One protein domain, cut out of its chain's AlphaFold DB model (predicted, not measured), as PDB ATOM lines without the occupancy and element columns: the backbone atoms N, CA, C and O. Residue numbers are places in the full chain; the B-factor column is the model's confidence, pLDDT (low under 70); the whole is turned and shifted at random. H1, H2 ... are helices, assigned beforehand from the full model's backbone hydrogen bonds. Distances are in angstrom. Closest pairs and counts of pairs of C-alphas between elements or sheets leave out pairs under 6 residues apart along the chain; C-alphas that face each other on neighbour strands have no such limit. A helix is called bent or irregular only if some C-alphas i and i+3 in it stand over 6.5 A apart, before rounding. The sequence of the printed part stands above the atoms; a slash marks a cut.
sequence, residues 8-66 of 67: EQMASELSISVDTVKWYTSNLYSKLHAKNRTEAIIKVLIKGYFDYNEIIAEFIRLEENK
ATOM      1  N   GLU A   8     175.216 276.499 207.308       92.69
ATOM      2  CA  GLU A   8     176.368 277.328 206.950       92.69
ATOM      3  C   GLU A   8     177.206 276.664 205.858       92.69
ATOM      4  O   GLU A   8     177.560 277.311 204.876       92.69
ATOM      5  N   GLN A   9     177.456 275.357 205.979       90.75
ATOM      6  CA  GLN A   9     178.159 274.593 204.947       90.75
ATOM      7  C   GLN A   9     177.368 274.583 203.635       90.75
ATOM      8  O   GLN A   9     177.927 274.868 202.581       90.75
ATOM      9  N   MET A  10     176.050 274.355 203.691       91.88
ATOM     10  CA  MET A  10     175.197 274.419 202.495       91.88
ATOM     11  C   MET A  10     175.160 275.822 201.875       91.88
ATOM     12  O   MET A  10     175.143 275.948 200.655       91.88
ATOM     13  N   ALA A  11     175.147 276.875 202.696       94.50
ATOM     14  CA  ALA A  11     175.190 278.260 202.230       94.50
ATOM     15  C   ALA A  11     176.501 278.560 201.491       94.50
ATOM     16  O   ALA A  11     176.476 279.131 200.402       94.50
ATOM     17  N   SER A  12     177.622 278.101 202.055       93.50
ATOM     18  CA  SER A  12     178.952 278.201 201.454       93.50
ATOM     19  C   SER A  12     179.032 277.450 200.122       93.50
ATOM     20  O   SER A  12     179.397 278.046 199.112       93.50
ATOM     21  N   GLU A  13     178.634 276.173 200.087       90.50
ATOM     22  CA  GLU A  13     178.664 275.346 198.867       90.50
ATOM     23  C   GLU A  13     177.807 275.925 197.737       90.50
ATOM     24  O   GLU A  13     178.198 275.894 196.573       90.50
ATOM     25  N   LEU A  14     176.635 276.466 198.072       91.69
ATOM     26  CA  LEU A  14     175.700 277.019 197.093       91.69
ATOM     27  C   LEU A  14     175.950 278.502 196.785       91.69
ATOM     28  O   LEU A  14     175.253 279.059 195.941       91.69
ATOM     29  N   SER A  15     176.916 279.146 197.453       95.81
ATOM     30  CA  SER A  15     177.182 280.590 197.347       95.81
ATOM     31  C   SER A  15     175.929 281.459 197.562       95.81
ATOM     32  O   SER A  15     175.691 282.432 196.847       95.81
ATOM     33  N   ILE A  16     175.110 281.109 198.558       96.44
ATOM     34  CA  ILE A  16     173.893 281.843 198.952       96.44
ATOM     35  C   ILE A  16     173.905 282.152 200.449       96.44
ATOM     36  O   ILE A  16     174.693 281.597 201.205       96.44
ATOM     37  N   SER A  17     173.010 283.029 200.910       97.56
ATOM     38  CA  SER A  17     172.931 283.343 202.339       97.56
ATOM     39  C   SER A  17     172.391 282.166 203.166       97.56
ATOM     40  O   SER A  17     171.545 281.393 202.706       97.56
ATOM     41  N   VAL A  18     172.815 282.073 204.430       97.00
ATOM     42  CA  VAL A  18     172.292 281.081 205.389       97.00
ATOM     43  C   VAL A  18     170.776 281.217 205.553       97.00
ATOM     44  O   VAL A  18     170.069 280.212 205.637       97.00
ATOM     45  N   ASP A  19     170.247 282.440 205.543       97.56
ATOM     46  CA  ASP A  19     168.807 282.679 205.663       97.56
ATOM     47  C   ASP A  19     168.038 282.212 204.425       97.56
ATOM     48  O   ASP A  19     166.944 281.658 204.545       97.56
ATOM     49  N   THR A  20     168.644 282.311 203.240       96.94
ATOM     50  CA  THR A  20     168.110 281.707 202.015       96.94
ATOM     51  C   THR A  20     168.051 280.180 202.136       96.94
ATOM     52  O   THR A  20     167.027 279.580 201.804       96.94
ATOM     53  N   VAL A  21     169.092 279.531 202.676       95.75
ATOM     54  CA  VAL A  21     169.080 278.076 202.934       95.75
ATOM     55  C   VAL A  21     167.996 277.700 203.946       95.75
ATOM     56  O   VAL A  21     167.257 276.738 203.719       95.75
ATOM     57  N   LYS A  22     167.848 278.457 205.044       94.75
ATOM     58  CA  LYS A  22     166.769 278.254 206.030       94.75
ATOM     59  C   LYS A  22     165.399 278.344 205.371       94.75
ATOM     60  O   LYS A  22     164.563 277.473 205.592       94.75
ATOM     61  N   TRP A  23     165.180 279.358 204.536       96.81
ATOM     62  CA  TRP A  23     163.921 279.549 203.824       96.81
ATOM     63  C   TRP A  23     163.599 278.364 202.905       96.81
ATOM     64  O   TRP A  23     162.510 277.792 202.998       96.81
ATOM     65  N   TYR A  24     164.559 277.917 202.086       95.00
ATOM     66  CA  TYR A  24     164.384 276.730 201.243       95.00
ATOM     67  C   TYR A  24     164.104 275.468 202.063       95.00
ATOM     68  O   TYR A  24     163.229 274.681 201.701       95.00
ATOM     69  N   THR A  25     164.800 275.295 203.185       93.38
ATOM     70  CA  THR A  25     164.636 274.144 204.079       93.38
ATOM     71  C   THR A  25     163.239 274.116 204.707       93.38
ATOM     72  O   THR A  25     162.571 273.084 204.683       93.38
ATOM     73  N   SER A  26     162.753 275.256 205.198       94.50
ATOM     74  CA  SER A  26     161.398 275.393 205.748       94.50
ATOM     75  C   SER A  26     160.322 275.119 204.699       94.50
ATOM     76  O   SER A  26     159.358 274.400 204.965       94.50
ATOM     77  N   ASN A  27     160.502 275.625 203.478       95.94
ATOM     78  CA  ASN A  27     159.584 275.348 202.374       95.94
ATOM     79  C   ASN A  27     159.589 273.872 201.973       95.94
ATOM     80  O   ASN A  27     158.532 273.304 201.697       95.94
ATOM     81  N   LEU A  28     160.761 273.236 201.955       94.19
ATOM     82  CA  LEU A  28     160.885 271.806 201.694       94.19
ATOM     83  C   LEU A  28     160.129 270.996 202.751       94.19
ATOM     84  O   LEU A  28     159.342 270.118 202.403       94.19
ATOM     85  N   TYR A  29     160.315 271.320 204.029       94.81
ATOM     86  CA  TYR A  29     159.594 270.672 205.122       94.81
ATOM     87  C   TYR A  29     158.085 270.851 204.998       94.81
ATOM     88  O   TYR A  29     157.354 269.874 205.130       94.81
ATOM     89  N   SER A  30     157.619 272.056 204.663       96.69
ATOM     90  CA  SER A  30     156.200 272.325 204.421       96.69
ATOM     91  C   SER A  30     155.638 271.443 203.298       96.69
ATOM     92  O   SER A  30     154.643 270.749 203.507       96.69
ATOM     93  N   LYS A  31     156.327 271.365 202.151       95.62
ATOM     94  CA  LYS A  31     155.925 270.535 200.998       95.62
ATOM     95  C   LYS A  31     155.937 269.036 201.293       95.62
ATOM     96  O   LYS A  31     155.127 268.287 200.755       95.62
ATOM     97  N   LEU A  32     156.865 268.585 202.132       95.50
ATOM     98  CA  LEU A  32     156.945 267.191 202.568       95.50
ATOM     99  C   LEU A  32     156.044 266.900 203.775       95.50
ATOM    100  O   LEU A  32     155.955 265.750 204.201       95.50
ATOM    101  N   HIS A  33     155.381 267.912 204.339       95.88
ATOM    102  CA  HIS A  33     154.695 267.842 205.628       95.88
ATOM    103  C   HIS A  33     155.585 267.268 206.744       95.88
ATOM    104  O   HIS A  33     155.122 266.468 207.553       95.88
ATOM    105  N   ALA A  34     156.876 267.591 206.747       97.25
ATOM    106  CA  ALA A  34     157.847 267.121 207.729       97.25
ATOM    107  C   ALA A  34     158.052 268.157 208.841       97.25
ATOM    108  O   ALA A  34     158.051 269.359 208.585       97.25
ATOM    109  N   LYS A  35     158.269 267.703 210.076       94.25
ATOM    110  CA  LYS A  35     158.524 268.569 211.239       94.25
ATOM    111  C   LYS A  35     160.003 268.877 211.441       94.25
ATOM    112  O   LYS A  35     160.346 269.847 212.107       94.25
ATOM    113  N   ASN A  36     160.885 268.031 210.920       92.38
ATOM    114  CA  ASN A  36     162.328 268.163 211.076       92.38
ATOM    115  C   ASN A  36     163.082 267.466 209.934       92.38
ATOM    116  O   ASN A  36     162.493 266.804 209.077       92.38
ATOM    117  N   ARG A  37     164.413 267.611 209.954       90.44
ATOM    118  CA  ARG A  37     165.336 267.057 208.955       90.44
ATOM    119  C   ARG A  37     165.192 265.548 208.789       90.44
ATOM    120  O   ARG A  37     165.142 265.072 207.661       90.44
ATOM    121  N   THR A  38     165.121 264.815 209.896       92.06
ATOM    122  CA  THR A  38     165.025 263.351 209.886       92.06
ATOM    123  C   THR A  38     163.724 262.898 209.237       92.06
ATOM    124  O   THR A  38     163.745 262.062 208.339       92.06
ATOM    125  N   GLU A  39     162.597 263.500 209.620       94.75
ATOM    126  CA  GLU A  39     161.301 263.192 209.016       94.75
ATOM    127  C   GLU A  39     161.285 263.532 207.520       94.75
ATOM    128  O   GLU A  39     160.765 262.755 206.723       94.75
ATOM    129  N   ALA A  40     161.897 264.648 207.113       94.50
ATOM    130  CA  ALA A  40     162.004 265.008 205.702       94.50
ATOM    131  C   ALA A  40     162.786 263.952 204.905       94.50
ATOM    132  O   ALA A  40     162.317 263.530 203.851       94.50
ATOM    133  N   ILE A  41     163.926 263.481 205.426       91.81
ATOM    134  CA  ILE A  41     164.742 262.430 204.793       91.81
ATOM    135  C   ILE A  41     163.950 261.118 204.674       91.81
ATOM    136  O   ILE A  41     163.892 260.524 203.601       91.81
ATOM    137  N   ILE A  42     163.273 260.693 205.743       92.81
ATOM    138  CA  ILE A  42     162.439 259.482 205.717       92.81
ATOM    139  C   ILE A  42     161.321 259.613 204.675       92.81
ATOM    140  O   ILE A  42     161.066 258.683 203.914       92.81
ATOM    141  N   LYS A  43     160.664 260.775 204.592       94.62
ATOM    142  CA  LYS A  43     159.568 260.986 203.637       94.62
ATOM    143  C   LYS A  43     160.024 260.978 202.190       94.62
ATOM    144  O   LYS A  43     159.283 260.467 201.356       94.62
ATOM    145  N   VAL A  44     161.197 261.525 201.875       93.56
ATOM    146  CA  VAL A  44     161.706 261.462 200.496       93.56
ATOM    147  C   VAL A  44     162.092 260.036 200.097       93.56
ATOM    148  O   VAL A  44     161.827 259.661 198.959       93.56
ATOM    149  N   LEU A  45     162.604 259.229 201.035       93.19
ATOM    150  CA  LEU A  45     162.880 257.804 200.820       93.19
ATOM    151  C   LEU A  45     161.589 257.009 200.581       93.19
ATOM    152  O   LEU A  45     161.468 256.315 199.581       93.19
ATOM    153  N   ILE A  46     160.581 257.166 201.450       93.75
ATOM    154  CA  ILE A  46     159.284 256.474 201.309       93.75
ATOM    155  C   ILE A  46     158.581 256.858 200.002       93.75
ATOM    156  O   ILE A  46     157.921 256.027 199.384       93.75
ATOM    157  N   LYS A  47     158.703 258.120 199.574       92.81
ATOM    158  CA  LYS A  47     158.127 258.598 198.310       92.81
ATOM    159  C   LYS A  47     158.909 258.149 197.071       92.81
ATOM    160  O   LYS A  47     158.419 258.378 195.970       92.81
ATOM    161  N   GLY A  48     160.089 257.546 197.235       92.38
ATOM    162  CA  GLY A  48     160.945 257.111 196.130       92.38
ATOM    163  C   GLY A  48     161.621 258.259 195.378       92.38
ATOM    164  O   GLY A  48     161.990 258.090 194.223       92.38
ATOM    165  N   TYR A  49     161.764 259.437 195.996       90.62
ATOM    166  CA  TYR A  49     162.500 260.554 195.386       90.62
ATOM    167  C   TYR A  49     164.018 260.359 195.435       90.62
ATOM    168  O   TYR A  49     164.727 261.004 194.672       90.62
ATOM    169  N   PHE A  50     164.493 259.513 196.349       89.38
ATOM    170  CA  PHE A  50     165.889 259.115 196.488       89.38
ATOM    171  C   PHE A  50     165.950 257.637 196.869       89.38
ATOM    172  O   PHE A  50     165.126 257.179 197.668       89.38
ATOM    173  N   ASP A  51     166.948 256.924 196.355       89.88
ATOM    174  CA  ASP A  51     167.336 255.608 196.868       89.88
ATOM    175  C   ASP A  51     168.295 255.776 198.064       89.88
ATOM    176  O   ASP A  51     169.091 256.716 198.138       89.88
ATOM    177  N   TYR A  52     168.243 254.844 199.012       87.88
ATOM    178  CA  TYR A  52     169.202 254.778 200.113       87.88
ATOM    179  C   TYR A  52     170.654 254.712 199.611       87.88
ATOM    180  O   TYR A  52     171.522 255.404 200.142       87.88
ATOM    181  N   ASN A  53     170.914 253.939 198.556       89.69
ATOM    182  CA  ASN A  53     172.239 253.791 197.961       89.69
ATOM    183  C   ASN A  53     172.775 255.113 197.402       89.69
ATOM    184  O   ASN A  53     173.958 255.403 197.558       89.69
ATOM    185  N   GLU A  54     171.914 255.942 196.806       87.62
ATOM    186  CA  GLU A  54     172.296 257.271 196.311       87.62
ATOM    187  C   GLU A  54     172.698 258.195 197.463       87.62
ATOM    188  O   GLU A  54     173.703 258.902 197.374       87.62
ATOM    189  N   ILE A  55     171.952 258.156 198.574       87.00
ATOM    190  CA  ILE A  55     172.266 258.947 199.770       87.00
ATOM    191  C   ILE A  55     173.609 258.518 200.373       87.00
ATOM    192  O   ILE A  55     174.417 259.378 200.726       87.00
ATOM    193  N   ILE A  56     173.855 257.211 200.488       87.31
ATOM    194  CA  ILE A  56     175.089 256.679 201.080       87.31
ATOM    195  C   ILE A  56     176.300 256.917 200.181       87.31
ATOM    196  O   ILE A  56     177.332 257.365 200.678       87.31
ATOM    197  N   ALA A  57     176.188 256.679 198.873       87.94
ATOM    198  CA  ALA A  57     177.284 256.918 197.935       87.94
ATOM    199  C   ALA A  57     177.741 258.381 197.975       87.94
ATOM    200  O   ALA A  57     178.935 258.671 197.991       87.94
ATOM    201  N   GLU A  58     176.788 259.308 198.041       84.62
ATOM    202  CA  GLU A  58     177.092 260.728 198.125       84.62
ATOM    203  C   GLU A  58     177.661 261.133 199.493       84.62
ATOM    204  O   GLU A  58     178.529 262.000 199.559       84.62
ATOM    205  N   PHE A  59     177.220 260.500 200.586       84.25
ATOM    206  CA  PHE A  59     177.823 260.703 201.906       84.25
ATOM    207  C   PHE A  59     179.299 260.283 201.921       84.25
ATOM    208  O   PHE A  59     180.139 261.071 202.342       84.25
ATOM    209  N   ILE A  60     179.621 259.094 201.399       86.81
ATOM    210  CA  ILE A  60     181.002 258.586 201.320       86.81
ATOM    211  C   ILE A  60     181.887 259.546 200.520       86.81
ATOM    212  O   ILE A  60     182.923 259.973 201.022       86.81
ATOM    213  N   ARG A  61     181.437 259.971 199.331       84.19
ATOM    214  CA  ARG A  61     182.181 260.937 198.503       84.19
ATOM    215  C   ARG A  61     182.511 262.222 199.253       84.19
ATOM    216  O   ARG A  61     183.576 262.789 199.052       84.19
ATOM    217  N   LEU A  62     181.596 262.731 200.073       77.88
ATOM    218  CA  LEU A  62     181.827 263.980 200.797       77.88
ATOM    219  C   LEU A  62     182.773 263.812 201.977       77.88
ATOM    220  O   LEU A  62     183.480 264.760 202.287       77.88
ATOM    221  N   GLU A  63     182.793 262.651 202.629       80.94
ATOM    222  CA  GLU A  63     183.792 262.366 203.664       80.94
ATOM    223  C   GLU A  63     185.197 262.205 203.060       80.94
ATOM    224  O   GLU A  63     186.154 262.688 203.649       80.94
ATOM    225  N   GLU A  64     185.322 261.625 201.863       84.00
ATOM    226  CA  GLU A  64     186.610 261.462 201.163       84.00
ATOM    227  C   GLU A  64     187.210 262.780 200.636       84.00
ATOM    228  O   GLU A  64     188.417 262.871 200.458       84.00
ATOM    229  N   ASN A  65     186.390 263.808 200.388       71.62
ATOM    230  CA  ASN A  65     186.840 265.121 199.893       71.62
ATOM    231  C   ASN A  65     187.066 266.156 201.018       71.62
ATOM    232  O   ASN A  65     187.116 267.357 200.744       71.62
ATOM    233  N   LYS A  66     187.121 265.724 202.287       64.19
ATOM    234  CA  LYS A  66     187.410 266.600 203.441       64.19
ATOM    235  C   LYS A  66     188.901 266.719 203.786       64.19
ATOM    236  O   LYS A  66     189.218 267.538 204.650       64.19
TER     237      LYS A  66
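What this domain is: This is residues 8 to 66 of the 67 residues of the protein "Two-component response regulator" of Nostoc linckia NIES-25 (UniProt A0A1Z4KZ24). Four helices follow one another round a flat, open C with an empty middle: H2 makes one side, H3 the back, and H4 the other side, running back toward the end where the printed part began. Short H1 is set crosswise at the first end of H2, and at the other tip of the C residues 56 to 66, most of them in H4, stick out free. The printed part has 59 residues, with H1, H2, H3 and H4 in that order along the chain and no named strand; the class is all helix. It is only just loose, close to compact, with a radius of gyration of the C-alphas of 12.9 A, and it spans 32 by 30 by 14 A.

How they stand to each other: Start at H1, residues 8 to 14, and go on to H2, residues 18 to 32. They touch, with H2 using residues 18 to 21 alone; look for the closest C-alphas at Ala 11 and Val 18, 5.1 A apart. Their lines are about perpendicular, at 87 degrees. Next comes H3, residues 37 to 46, which touches H2 at residues 28 to 32 of H2 alone. The closest C-alphas there are those of Tyr 29 and Ala 40, 6.2 A apart, and the two helices run the same way at a steep tilt of 44 degrees. H4, residues 52 to 64, is close to H3 but not clearly touching: the closest C-alphas, of Leu 45 and Tyr 52, are 7.0 A apart. H3 and H4 run opposite ways at a steep tilt of 46 degrees. H1 is apart from H3 and from H4, and H2 is apart from H4. In H1, H2, H3 and H4 every O i to N i+4 pair is within hydrogen-bond range.

Where its parts are: Find C-alpha 8 at (176.368, 277.328, 206.950), where H1 begins; it covers 9.9 A to C-alpha 14. H2, the longest helix, runs 20.9 A from C-alpha 18 at (172.292, 281.081, 205.389) to C-alpha 32. H3 covers 14.4 A from Arg 37 to Ile 46. From Tyr 52, H4 runs 18.7 A to C-alpha 64 at (186.610, 261.462, 201.163). No helix is bent.

The domain as a whole: The outline is flat, and the two C-alphas farthest apart, those of His 33 and Glu 64, are 32.9 A from each other. The first and last printed C-alphas, of Glu 8 and Lys 66, are 15.8 A apart. The printed part has no cut, and the three links between the helices are tight. The mean pLDDT of the printed part is 91.2; look for the one residue under 70 at residue 66.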